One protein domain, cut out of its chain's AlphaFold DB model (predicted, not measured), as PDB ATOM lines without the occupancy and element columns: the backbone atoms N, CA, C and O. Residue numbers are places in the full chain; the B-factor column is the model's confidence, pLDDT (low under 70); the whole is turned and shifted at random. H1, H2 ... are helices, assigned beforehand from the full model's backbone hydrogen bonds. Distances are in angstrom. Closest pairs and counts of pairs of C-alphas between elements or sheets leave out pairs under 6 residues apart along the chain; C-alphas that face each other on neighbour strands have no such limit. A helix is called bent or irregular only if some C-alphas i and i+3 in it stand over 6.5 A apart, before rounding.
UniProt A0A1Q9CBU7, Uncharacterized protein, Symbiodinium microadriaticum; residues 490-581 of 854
ATOM      1  N   LEU A 490       1.467  -9.534  23.088       48.91
ATOM      2  CA  LEU A 490       2.404  -8.983  22.106       48.91
ATOM      3  C   LEU A 490       3.760  -8.627  22.710       48.91
ATOM      4  O   LEU A 490       4.789  -9.079  22.216       48.91
ATOM      5  N   GLY A 491       3.761  -7.875  23.810       50.47
ATOM      6  CA  GLY A 491       4.968  -7.455  24.511       50.47
ATOM      7  C   GLY A 491       5.767  -8.640  25.018       50.47
ATOM      8  O   GLY A 491       6.985  -8.607  24.941       50.47
ATOM      9  N   LYS A 492       5.110  -9.727  25.445       56.16
ATOM     10  CA  LYS A 492       5.818 -10.946  25.848       56.16
ATOM     11  C   LYS A 492       6.588 -11.566  24.676       56.16
ATOM     12  O   LYS A 492       7.772 -11.816  24.832       56.16
ATOM     13  N   ARG A 493       5.957 -11.746  23.509       55.00
ATOM     14  CA  ARG A 493       6.619 -12.306  22.311       55.00
ATOM     15  C   ARG A 493       7.670 -11.362  21.711       55.00
ATOM     16  O   ARG A 493       8.740 -11.799  21.309       55.00
ATOM     17  N   THR A 494       7.381 -10.061  21.715       56.72
ATOM     18  CA  THR A 494       8.311  -8.982  21.328       56.72
ATOM     19  C   THR A 494       9.555  -9.013  22.215       56.72
ATOM     20  O   THR A 494      10.674  -8.943  21.727       56.72
ATOM     21  N   LEU A 495       9.371  -9.164  23.530       56.53
ATOM     22  CA  LEU A 495      10.464  -9.283  24.490       56.53
ATOM     23  C   LEU A 495      11.189 -10.629  24.367       56.53
ATOM     24  O   LEU A 495      12.408 -10.630  24.425       56.53
ATOM     25  N   GLU A 496      10.496 -11.750  24.141       64.44
ATOM     26  CA  GLU A 496      11.109 -13.073  23.909       64.44
ATOM     27  C   GLU A 496      12.097 -13.059  22.718       64.44
ATOM     28  O   GLU A 496      13.101 -13.763  22.772       64.44
ATOM     29  N   LEU A 497      11.882 -12.208  21.703       59.25
ATOM     30  CA  LEU A 497      12.803 -12.007  20.571       59.25
ATOM     31  C   LEU A 497      14.038 -11.128  20.887       59.25
ATOM     32  O   LEU A 497      15.045 -11.236  20.196       59.25
ATOM     33  N   ILE A 498      13.991 -10.257  21.906       58.47
ATOM     34  CA  ILE A 498      15.030  -9.229  22.169       58.47
ATOM     35  C   ILE A 498      15.772  -9.463  23.509       58.47
ATOM     36  O   ILE A 498      16.897  -8.989  23.708       58.47
ATOM     37  N   LEU A 499      15.154 -10.176  24.459       48.66
ATOM     38  CA  LEU A 499      15.508 -10.121  25.883       48.66
ATOM     39  C   LEU A 499      16.928 -10.571  26.222       48.66
ATOM     40  O   LEU A 499      17.523  -9.926  27.071       48.66
ATOM     41  N   GLU A 500      17.495 -11.604  25.586       51.12
ATOM     42  CA  GLU A 500      18.844 -12.099  25.942       51.12
ATOM     43  C   GLU A 500      19.971 -11.082  25.679       51.12
ATOM     44  O   GLU A 500      21.041 -11.145  26.302       51.12
ATOM     45  N   GLN A 501      19.737 -10.121  24.782       54.53
ATOM     46  CA  GLN A 501      20.716  -9.101  24.409       54.53
ATOM     47  C   GLN A 501      20.449  -7.758  25.101       54.53
ATOM     48  O   GLN A 501      21.392  -7.099  25.538       54.53
ATOM     49  N   LEU A 502      19.178  -7.375  25.264       54.72
ATOM     50  CA  LEU A 502      18.728  -6.013  25.588       54.72
ATOM     51  C   LEU A 502      19.465  -5.311  26.744       54.72
ATOM     52  O   LEU A 502      19.658  -4.097  26.707       54.72
ATOM     53  N   GLU A 503      19.866  -6.043  27.779       52.97
ATOM     54  CA  GLU A 503      20.516  -5.471  28.962       52.97
ATOM     55  C   GLU A 503      22.030  -5.298  28.784       52.97
ATOM     56  O   GLU A 503      22.567  -4.232  29.089       52.97
ATOM     57  N   LYS A 504      22.714  -6.297  28.205       56.28
ATOM     58  CA  LYS A 504      24.131  -6.180  27.810       56.28
ATOM     59  C   LYS A 504      24.311  -5.048  26.806       56.28
ATOM     60  O   LYS A 504      25.261  -4.280  26.910       56.28
ATOM     61  N   GLU A 505      23.375  -4.925  25.874       58.91
ATOM     62  CA  GLU A 505      23.390  -3.922  24.815       58.91
ATOM     63  C   GLU A 505      23.007  -2.530  25.331       58.91
ATOM     64  O   GLU A 505      23.582  -1.546  24.884       58.91
ATOM     65  N   ALA A 506      22.140  -2.416  26.344       53.72
ATOM     66  CA  ALA A 506      21.916  -1.143  27.034       53.72
ATOM     67  C   ALA A 506      23.182  -0.651  27.765       53.72
ATOM     68  O   ALA A 506      23.517   0.530  27.683       53.72
ATOM     69  N   PHE A 507      23.927  -1.544  28.431       54.00
ATOM     70  CA  PHE A 507      25.203  -1.183  29.064       54.00
ATOM     71  C   PHE A 507      26.317  -0.897  28.045       54.00
ATOM     72  O   PHE A 507      27.078   0.053  28.229       54.00
ATOM     73  N   ARG A 508      26.398  -1.659  26.947       56.84
ATOM     74  CA  ARG A 508      27.338  -1.399  25.842       56.84
ATOM     75  C   ARG A 508      27.026  -0.086  25.124       56.84
ATOM     76  O   ARG A 508      27.955   0.669  24.858       56.84
ATOM     77  N   MET A 509      25.753   0.243  24.900       57.00
ATOM     78  CA  MET A 509      25.332   1.549  24.383       57.00
ATOM     79  C   MET A 509      25.712   2.680  25.351       57.00
ATOM     80  O   MET A 509      26.266   3.689  24.923       57.00
ATOM     81  N   ALA A 510      25.494   2.506  26.660       51.94
ATOM     82  CA  ALA A 510      25.890   3.496  27.663       51.94
ATOM     83  C   ALA A 510      27.417   3.709  27.744       51.94
ATOM     84  O   ALA A 510      27.861   4.802  28.091       51.94
ATOM     85  N   ALA A 511      28.218   2.690  27.415       54.41
ATOM     86  CA  ALA A 511      29.680   2.759  27.412       54.41
ATOM     87  C   ALA A 511      30.296   3.205  26.067       54.41
ATOM     88  O   ALA A 511      31.381   3.785  26.065       54.41
ATOM     89  N   GLY A 512      29.643   2.919  24.933       53.41
ATOM     90  CA  GLY A 512      30.214   3.057  23.582       53.41
ATOM     91  C   GLY A 512      29.356   3.801  22.549       53.41
ATOM     92  O   GLY A 512      29.755   3.884  21.387       53.41
ATOM     93  N   GLY A 513      28.195   4.337  22.936       55.12
ATOM     94  CA  GLY A 513      27.242   4.977  22.021       55.12
ATOM     95  C   GLY A 513      26.573   3.980  21.066       55.12
ATOM     96  O   GLY A 513      26.484   2.790  21.360       55.12
ATOM     97  N   GLU A 514      26.121   4.448  19.898       52.78
ATOM     98  CA  GLU A 514      25.402   3.625  18.903       52.78
ATOM     99  C   GLU A 514      26.158   2.353  18.488       52.78
ATOM    100  O   GLU A 514      25.554   1.296  18.320       52.78
ATOM    101  N   LYS A 515      27.496   2.413  18.416       55.25
ATOM    102  CA  LYS A 515      28.359   1.262  18.084       55.25
ATOM    103  C   LYS A 515      28.303   0.127  19.118       55.25
ATOM    104  O   LYS A 515      28.818  -0.954  18.856       55.25
ATOM    105  N   GLY A 516      27.716   0.380  20.288       58.00
ATOM    106  CA  GLY A 516      27.475  -0.594  21.346       58.00
ATOM    107  C   GLY A 516      26.072  -1.208  21.345       58.00
ATOM    108  O   GLY A 516      25.730  -1.846  22.335       58.00
ATOM    109  N   CYS A 517      25.249  -1.006  20.305       62.66
ATOM    110  CA  CYS A 517      23.909  -1.593  20.215       62.66
ATOM    111  C   CYS A 517      23.733  -2.482  18.971       62.66
ATOM    112  O   CYS A 517      23.347  -2.041  17.888       62.66
ATOM    113  N   THR A 518      23.970  -3.775  19.170       66.25
ATOM    114  CA  THR A 518      23.794  -4.840  18.175       66.25
ATOM    115  C   THR A 518      22.329  -4.988  17.722       66.25
ATOM    116  O   THR A 518      22.112  -5.000  16.513       66.25
ATOM    117  N   PRO A 519      21.303  -4.992  18.610       65.69
ATOM    118  CA  PRO A 519      19.896  -5.111  18.210       65.69
ATOM    119  C   PRO A 519      19.417  -3.967  17.315       65.69
ATOM    120  O   PRO A 519      18.709  -4.216  16.351       65.69
ATOM    121  N   ALA A 520      19.859  -2.728  17.570       65.00
ATOM    122  CA  ALA A 520      19.540  -1.578  16.716       65.00
ATOM    123  C   ALA A 520      20.162  -1.675  15.305       65.00
ATOM    124  O   ALA A 520      19.760  -0.943  14.403       65.00
ATOM    125  N   SER A 521      21.120  -2.584  15.112       66.75
ATOM    126  CA  SER A 521      21.754  -2.884  13.824       66.75
ATOM    127  C   SER A 521      21.208  -4.165  13.169       66.75
ATOM    128  O   SER A 521      21.544  -4.448  12.019       66.75
ATOM    129  N   ASP A 522      20.376  -4.947  13.866       74.56
ATOM    130  CA  ASP A 522      19.873  -6.245  13.402       74.56
ATOM    131  C   ASP A 522      18.565  -6.081  12.610       74.56
ATOM    132  O   ASP A 522      17.455  -6.018  13.147       74.56
ATOM    133  N   GLN A 523      18.703  -5.999  11.285       77.38
ATOM    134  CA  GLN A 523      17.565  -5.819  10.381       77.38
ATOM    135  C   GLN A 523      16.608  -7.020  10.340       77.38
ATOM    136  O   GLN A 523      15.423  -6.829  10.056       77.38
ATOM    137  N   GLU A 524      17.087  -8.231  10.634       78.88
ATOM    138  CA  GLU A 524      16.267  -9.446  10.613       78.88
ATOM    139  C   GLU A 524      15.433  -9.550  11.895       78.88
ATOM    140  O   GLU A 524      14.227  -9.796  11.820       78.88
ATOM    141  N   LEU A 525      16.015  -9.222  13.054       77.38
ATOM    142  CA  LEU A 525      15.264  -9.028  14.297       77.38
ATOM    143  C   LEU A 525      14.185  -7.947  14.126       77.38
ATOM    144  O   LEU A 525      13.018  -8.177  14.445       77.38
ATOM    145  N   HIS A 526      14.533  -6.787  13.554       78.06
ATOM    146  CA  HIS A 526      13.557  -5.733  13.261       78.06
ATOM    147  C   HIS A 526      12.420  -6.203  12.338       78.06
ATOM    148  O   HIS A 526      11.278  -5.776  12.508       78.06
ATOM    149  N   ARG A 527      12.698  -7.084  11.367       82.81
ATOM    150  CA  ARG A 527      11.673  -7.669  10.491       82.81
ATOM    151  C   ARG A 527      10.733  -8.591  11.268       82.81
ATOM    152  O   ARG A 527       9.529  -8.377  11.219       82.81
ATOM    153  N   GLN A 528      11.274  -9.523  12.052       80.94
ATOM    154  CA  GLN A 528      10.481 -10.464  12.854       80.94
ATOM    155  C   GLN A 528       9.563  -9.758  13.864       80.94
ATOM    156  O   GLN A 528       8.429 -10.185  14.071       80.94
ATOM    157  N   LEU A 529      10.019  -8.653  14.464       78.38
ATOM    158  CA  LEU A 529       9.209  -7.838  15.375       78.38
ATOM    159  C   LEU A 529       8.045  -7.142  14.657       78.38
ATOM    160  O   LEU A 529       6.934  -7.114  15.178       78.38
ATOM    161  N   ARG A 530       8.280  -6.618  13.450       84.56
ATOM    162  CA  ARG A 530       7.238  -5.986  12.628       84.56
ATOM    163  C   ARG A 530       6.204  -6.983  12.125       84.56
ATOM    164  O   ARG A 530       5.017  -6.697  12.238       84.56
ATOM    165  N   ASP A 531       6.643  -8.143  11.640       83.69
ATOM    166  CA  ASP A 531       5.757  -9.232  11.217       83.69
ATOM    167  C   ASP A 531       4.866  -9.675  12.401       83.69
ATOM    168  O   ASP A 531       3.645  -9.734  12.284       83.69
ATOM    169  N   LEU A 532       5.450  -9.836  13.598       81.56
ATOM    170  CA  LEU A 532       4.725 -10.142  14.839       81.56
ATOM    171  C   LEU A 532       3.684  -9.069  15.227       81.56
ATOM    172  O   LEU A 532       2.600  -9.408  15.707       81.56
ATOM    173  N   TRP A 533       4.012  -7.780  15.081       81.62
ATOM    174  CA  TRP A 533       3.093  -6.675  15.384       81.62
ATOM    175  C   TRP A 533       1.961  -6.582  14.360       81.62
ATOM    176  O   TRP A 533       0.807  -6.420  14.754       81.62
ATOM    177  N   LYS A 534       2.275  -6.765  13.075       83.56
ATOM    178  CA  LYS A 534       1.303  -6.835  11.982       83.56
ATOM    179  C   LYS A 534       0.282  -7.953  12.224       83.56
ATOM    180  O   LYS A 534      -0.908  -7.662  12.317       83.56
ATOM    181  N   ASP A 535       0.745  -9.189  12.416       81.81
ATOM    182  CA  ASP A 535      -0.113 -10.362  12.648       81.81
ATOM    183  C   ASP A 535      -1.048 -10.167  13.858       81.81
ATOM    184  O   ASP A 535      -2.176 -10.658  13.880       81.81
ATOM    185  N   TRP A 536      -0.590  -9.447  14.888       82.44
ATOM    186  CA  TRP A 536      -1.383  -9.158  16.084       82.44
ATOM    187  C   TRP A 536      -2.456  -8.083  15.862       82.44
ATOM    188  O   TRP A 536      -3.531  -8.179  16.454       82.44
ATOM    189  N   LEU A 537      -2.191  -7.078  15.023       77.94
ATOM    190  CA  LEU A 537      -3.160  -6.037  14.659       77.94
ATOM    191  C   LEU A 537      -4.224  -6.565  13.691       77.94
ATOM    192  O   LEU A 537      -5.413  -6.319  13.894       77.94
ATOM    193  N   GLU A 538      -3.814  -7.348  12.688       80.69
ATOM    194  CA  GLU A 538      -4.731  -8.023  11.760       80.69
ATOM    195  C   GLU A 538      -5.648  -9.008  12.504       80.69
ATOM    196  O   GLU A 538      -6.847  -9.042  12.252       80.69
ATOM    197  N   ALA A 539      -5.137  -9.728  13.511       77.25
ATOM    198  CA  ALA A 539      -5.940 -10.618  14.361       77.25
ATOM    199  C   ALA A 539      -6.954  -9.907  15.292       77.25
ATOM    200  O   ALA A 539      -7.636 -10.585  16.066       77.25
ATOM    201  N   GLN A 540      -7.037  -8.574  15.261       70.81
ATOM    202  CA  GLN A 540      -7.991  -7.763  16.031       70.81
ATOM    203  C   GLN A 540      -8.896  -6.891  15.142       70.81
ATOM    204  O   GLN A 540      -9.610  -6.049  15.680       70.81
ATOM    205  N   ASP A 541      -8.861  -7.062  13.814       71.38
ATOM    206  CA  ASP A 541      -9.543  -6.197  12.833       71.38
ATOM    207  C   ASP A 541      -9.150  -4.700  12.935       71.38
ATOM    208  O   ASP A 541      -9.892  -3.814  12.513       71.38
ATOM    209  N   LEU A 542      -7.950  -4.404  13.462       69.19
ATOM    210  CA  LEU A 542      -7.385  -3.045  13.584       69.19
ATOM    211  C   LEU A 542      -6.316  -2.741  12.514       69.19
ATOM    212  O   LEU A 542      -5.597  -1.745  12.607       69.19
ATOM    213  N   GLY A 543      -6.160  -3.623  11.524       64.25
ATOM    214  CA  GLY A 543      -5.166  -3.497  10.459       64.25
ATOM    215  C   GLY A 543      -5.699  -2.779   9.218       64.25
ATOM    216  O   GLY A 543      -6.778  -3.096   8.723       64.25
ATOM    217  N   GLU A 544      -4.908  -1.859   8.669       72.62
ATOM    218  CA  GLU A 544      -5.136  -1.284   7.339       72.62
ATOM    219  C   GLU A 544      -4.253  -1.945   6.269       72.62
ATOM    220  O   GLU A 544      -3.233  -2.565   6.571       72.62
ATOM    221  N   ALA A 545      -4.637  -1.835   4.996       74.06
ATOM    222  CA  ALA A 545      -3.874  -2.446   3.912       74.06
ATOM    223  C   ALA A 545      -2.444  -1.871   3.852       74.06
ATOM    224  O   ALA A 545      -2.246  -0.657   3.788       74.06
ATOM    225  N   GLY A 546      -1.443  -2.755   3.867       80.06
ATOM    226  CA  GLY A 546      -0.042  -2.343   3.807       80.06
ATOM    227  C   GLY A 546       0.514  -1.783   5.122       80.06
ATOM    228  O   GLY A 546       1.305  -0.850   5.085       80.06
ATOM    229  N   LEU A 547       0.151  -2.337   6.291       81.31
ATOM    230  CA  LEU A 547       0.722  -1.939   7.598       81.31
ATOM    231  C   LEU A 547       2.258  -1.810   7.611       81.31
ATOM    232  O   LEU A 547       2.799  -0.970   8.327       81.31
ATOM    233  N   LEU A 548       2.960  -2.667   6.862       82.69
ATOM    234  CA  LEU A 548       4.424  -2.685   6.790       82.69
ATOM    235  C   LEU A 548       4.998  -1.870   5.628       82.69
ATOM    236  O   LEU A 548       6.223  -1.785   5.526       82.69
ATOM    237  N   ASP A 549       4.150  -1.259   4.800       82.62
ATOM    238  CA  ASP A 549       4.590  -0.365   3.737       82.62
ATOM    239  C   ASP A 549       5.350   0.816   4.347       82.62
ATOM    240  O   ASP A 549       5.037   1.320   5.431       82.62
ATOM    241  N   VAL A 550       6.392   1.236   3.641       76.88
ATOM    242  CA  VAL A 550       7.265   2.333   4.039       76.88
ATOM    243  C   VAL A 550       7.112   3.403   2.968       76.88
ATOM    244  O   VAL A 550       7.428   3.169   1.801       76.88
ATOM    245  N   ALA A 551       6.593   4.563   3.369       74.12
ATOM    246  CA  ALA A 551       6.605   5.799   2.584       74.12
ATOM    247  C   ALA A 551       8.078   6.203   2.265       74.12
ATOM    248  O   ALA A 551       8.994   5.514   2.712       74.12
ATOM    249  N   PRO A 552       8.408   7.290   1.538       78.12
ATOM    250  CA  PRO A 552       9.815   7.641   1.238       78.12
ATOM    251  C   PRO A 552      10.679   8.084   2.455       78.12
ATOM    252  O   PRO A 552      11.695   8.757   2.300       78.12
ATOM    253  N   GLN A 553      10.302   7.678   3.669       70.00
ATOM    254  CA  GLN A 553      10.909   7.954   4.971       70.00
ATOM    255  C   GLN A 553      10.985   6.651   5.795       70.00
ATOM    256  O   GLN A 553      10.144   5.777   5.616       70.00
ATOM    257  N   PRO A 554      11.925   6.487   6.743       73.31
ATOM    258  CA  PRO A 554      12.240   5.186   7.357       73.31
ATOM    259  C   PRO A 554      11.225   4.666   8.402       73.31
ATOM    260  O   PRO A 554      11.567   3.801   9.209       73.31
ATOM    261  N   LEU A 555       9.998   5.196   8.439       78.75
ATOM    262  CA  LEU A 555       8.998   4.920   9.474       78.75
ATOM    263  C   LEU A 555       7.798   4.148   8.910       78.75
ATOM    264  O   LEU A 555       7.193   4.551   7.921       78.75
ATOM    265  N   HIS A 556       7.402   3.072   9.596       84.56
ATOM    266  CA  HIS A 556       6.172   2.323   9.308       84.56
ATOM    267  C   HIS A 556       4.973   3.038   9.955       84.56
ATOM    268  O   HIS A 556       4.472   2.621  11.002       84.56
ATOM    269  N   LEU A 557       4.563   4.172   9.380       85.69
ATOM    270  CA  LEU A 557       3.562   5.063   9.979       85.69
ATOM    271  C   LEU A 557       2.187   4.395  10.135       85.69
ATOM    272  O   LEU A 557       1.571   4.551  11.187       85.69
ATOM    273  N   ARG A 558       1.769   3.557   9.176       86.25
ATOM    274  CA  ARG A 558       0.543   2.734   9.259       86.25
ATOM    275  C   ARG A 558       0.560   1.776  10.447       86.25
ATOM    276  O   ARG A 558      -0.394   1.714  11.217       86.25
ATOM    277  N   LEU A 559       1.684   1.085  10.659       84.56
ATOM    278  CA  LEU A 559       1.880   0.216  11.823       84.56
ATOM    279  C   LEU A 559       1.795   0.999  13.139       84.56
ATOM    280  O   LEU A 559       1.138   0.553  14.076       84.56
ATOM    281  N   LEU A 560       2.425   2.177  13.214       83.44
ATOM    282  CA  LEU A 560       2.364   3.041  14.397       83.44
ATOM    283  C   LEU A 560       0.944   3.564  14.647       83.44
ATOM    284  O   LEU A 560       0.472   3.512  15.782       83.44
ATOM    285  N   ARG A 561       0.237   3.989  13.595       83.56
ATOM    286  CA  ARG A 561      -1.154   4.438  13.661       83.56
ATOM    287  C   ARG A 561      -2.069   3.328  14.171       83.56
ATOM    288  O   ARG A 561      -2.831   3.567  15.099       83.56
ATOM    289  N   ALA A 562      -1.958   2.118  13.627       81.56
ATOM    290  CA  ALA A 562      -2.731   0.959  14.066       81.56
ATOM    291  C   ALA A 562      -2.413   0.542  15.522       81.56
ATOM    292  O   ALA A 562      -3.302   0.123  16.263       81.56
ATOM    293  N   MET A 563      -1.168   0.720  15.981       79.31
ATOM    294  CA  MET A 563      -0.795   0.512  17.390       79.31
ATOM    295  C   MET A 563      -1.390   1.579  18.324       79.31
ATOM    296  O   MET A 563      -1.821   1.239  19.425       79.31
ATOM    297  N   LEU A 564      -1.449   2.847  17.899       77.44
ATOM    298  CA  LEU A 564      -2.124   3.927  18.637       77.44
ATOM    299  C   LEU A 564      -3.654   3.762  18.630       77.44
ATOM    300  O   LEU A 564      -4.306   3.961  19.653       77.44
ATOM    301  N   GLU A 565      -4.219   3.296  17.516       77.56
ATOM    302  CA  GLU A 565      -5.616   2.875  17.381       77.56
ATOM    303  C   GLU A 565      -5.957   1.763  18.388       77.56
ATOM    304  O   GLU A 565      -6.911   1.910  19.151       77.56
ATOM    305  N   ALA A 566      -5.119   0.725  18.493       70.06
ATOM    306  CA  ALA A 566      -5.241  -0.328  19.505       70.06
ATOM    307  C   ALA A 566      -5.018   0.157  20.955       70.06
ATOM    308  O   ALA A 566      -5.483  -0.486  21.899       70.06
ATOM    309  N   ALA A 567      -4.316   1.278  21.149       69.06
ATOM    310  CA  ALA A 567      -4.127   1.919  22.451       69.06
ATOM    311  C   ALA A 567      -5.274   2.875  22.840       69.06
ATOM    312  O   ALA A 567      -5.313   3.328  23.984       69.06
ATOM    313  N   GLY A 568      -6.210   3.160  21.924       58.34
ATOM    314  CA  GLY A 568      -7.312   4.101  22.141       58.34
ATOM    315  C   GLY A 568      -6.901   5.577  22.081       58.34
ATOM    316  O   GLY A 568      -7.584   6.414  22.665       58.34
ATOM    317  N   ASP A 569      -5.791   5.895  21.412       65.88
ATOM    318  CA  ASP A 569      -5.303   7.268  21.261       65.88
ATOM    319  C   ASP A 569      -6.158   8.043  20.231       65.88
ATOM    320  O   ASP A 569      -6.309   7.569  19.099       65.88
ATOM    321  N   PRO A 570      -6.749   9.201  20.584       58.00
ATOM    322  CA  PRO A 570      -7.622   9.957  19.687       58.00
ATOM    323  C   PRO A 570      -6.864  10.781  18.637       58.00
ATOM    324  O   PRO A 570      -7.453  11.116  17.613       58.00
ATOM    325  N   ASP A 571      -5.587  11.104  18.861       64.94
ATOM    326  CA  ASP A 571      -4.821  12.005  17.990       64.94
ATOM    327  C   ASP A 571      -4.082  11.237  16.871       64.94
ATOM    328  O   ASP A 571      -3.564  11.837  15.932       64.94
ATOM    329  N   ARG A 572      -4.092   9.895  16.920       74.31
ATOM    330  CA  ARG A 572      -3.463   8.925  15.992       74.31
ATOM    331  C   ARG A 572      -3.463   9.265  14.491       74.31
ATOM    332  O   ARG A 572      -2.568   8.821  13.775       74.31
ATOM    333  N   ASP A 573      -4.470   9.978  13.987       79.25
ATOM    334  CA  ASP A 573      -4.698  10.147  12.549       79.25
ATOM    335  C   ASP A 573      -3.711  11.118  11.870       79.25
ATOM    336  O   ASP A 573      -3.511  10.995  10.661       79.25
ATOM    337  N   PHE A 574      -2.969  11.954  12.621       78.69
ATOM    338  CA  PHE A 574      -1.871  12.769  12.056       78.69
ATOM    339  C   PHE A 574      -0.779  11.912  11.386       78.69
ATOM    340  O   PHE A 574      -0.062  12.379  10.501       78.69
ATOM    341  N   LEU A 575      -0.645  10.639  11.781       80.19
ATOM    342  CA  LEU A 575       0.314   9.710  11.178       80.19
ATOM    343  C   LEU A 575      -0.018   9.364   9.718       80.19
ATOM    344  O   LEU A 575       0.865   8.871   9.022       80.19
ATOM    345  N   ARG A 576      -1.243   9.643   9.243       81.56
ATOM    346  CA  ARG A 576      -1.593   9.566   7.815       81.56
ATOM    347  C   ARG A 576      -0.975  10.717   7.032       81.56
ATOM    348  O   ARG A 576      -0.284  10.480   6.054       81.56
ATOM    349  N   GLU A 577      -1.181  11.947   7.499       76.38
ATOM    350  CA  GLU A 577      -0.589  13.160   6.911       76.38
ATOM    351  C   GLU A 577       0.943  13.082   6.921       76.38
ATOM    352  O   GLU A 577       1.617  13.498   5.982       76.38
ATOM    353  N   ALA A 578       1.501  12.455   7.960       79.50
ATOM    354  CA  ALA A 578       2.925  12.204   8.044       79.50
ATOM    355  C   ALA A 578       3.474  11.317   6.910       79.50
ATOM    356  O   ALA A 578       4.671  11.427   6.671       79.50
ATOM    357  N   GLU A 579       2.679  10.494   6.200       79.81
ATOM    358  CA  GLU A 579       3.160   9.680   5.062       79.81
ATOM    359  C   GLU A 579       3.677  10.540   3.903       79.81
ATOM    360  O   GLU A 579       4.752  10.247   3.370       79.81
ATOM    361  N   ASP A 580       2.952  11.614   3.579       78.69
ATOM    362  CA  ASP A 580       3.338  12.625   2.585       78.69
ATOM    363  C   ASP A 580       4.309  13.673   3.170       78.69
ATOM    364  O   ASP A 580       5.074  14.308   2.442       78.69
ATOM    365  N   GLY A 581       4.326  13.798   4.502       76.56
ATOM    366  CA  GLY A 581       5.260  14.606   5.284       76.56
ATOM    367  C   GLY A 581       4.557  15.699   6.089       76.56
ATOM    368  O   GLY A 581       3.700  16.416   5.583       76.56
TER     369      GLY A 581
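Overview. This is residues 490 to 581 of the 854 residues of an uncharacterized protein of Symbiodinium microadriaticum (UniProt A0A1Q9CBU7). Two helical hairpins are joined through one long helix, H2: the first part of the kinked helix H1 packs on one side of H2, and H3 with the short H4 makes a small head at the other end of H2. The later part of H1 reaches out beyond the beginning of H2, and a long loop, residues 539 to 556, leads from H2 to the head. The printed part has 92 residues, with four named helices in the order H1, H2, H3, H4 and no named strand, and the class is all helix. It is only just loose, close to compact, with a radius of gyration of the C-alphas of 15.0 A and spans of 39 by 29 by 23 A.

Along the chain. H1, residues 490 to 516, begins with C-alpha 490 at (2.404, -8.983, 22.106) and measures 26.4 A from first to last C-alpha. It is irregular, with C-alphas 511 and 514 9.6 A apart, and has a kink of 111 degrees near residue 510. H2, residues 523 to 538, measures 22.4 A and begins with C-alpha 523 at (17.565, -5.819, 10.381). H3, residues 557 to 567, measures 15.0 A. H4, residues 574 to 580, measures 10.8 A and ends with C-alpha 580 at (3.338, 12.625, 2.585).

Arrangement. H1 and H2 form a helical hairpin. H1 touches H2 with residues 490 to 498 alone, and the closest C-alphas, those of Thr 494 and Leu 529, are 6.1 A apart. They run opposite ways at a shallow tilt of 32 degrees, only just short of steep. H2 touches H3 with residues 533 to 537 alone; the closest C-alphas, those of Leu 537 and Ala 562, are 7.0 A apart. These two run the same way at a steep tilt of 50 degrees. H3 and H4 form a second helical hairpin and run opposite ways at a shallow tilt of 7 degrees. They touch, with the closest C-alphas, those of Leu 557 and Leu 575, 5.8 A apart. H1 is apart from H3 and H4, and H2 is apart from H4. The helix packing is mostly aligned, but only just: of three touching pairs, two are at a shallow tilt. In H2 and H3 every O i to N i+4 pair is within hydrogen-bond range; in H1 15 of 23 are, and in H4 1 of 3, beside 3 of 4 O i to N i+3 pairs.

Size, cuts and confidence. The C-alphas farthest apart, those of Ala 511 and Asp 541, are 42.8 A apart. The printed part has no cut. The link from H2 to H3 is long, with 18 residues, and the links from H1 to H2 and from H3 to H4 are short, with 6 residues each. Mean pLDDT of the printed part is 70.1; residues 490 to 521, 542 to 543 and 567 to 571 are under 70.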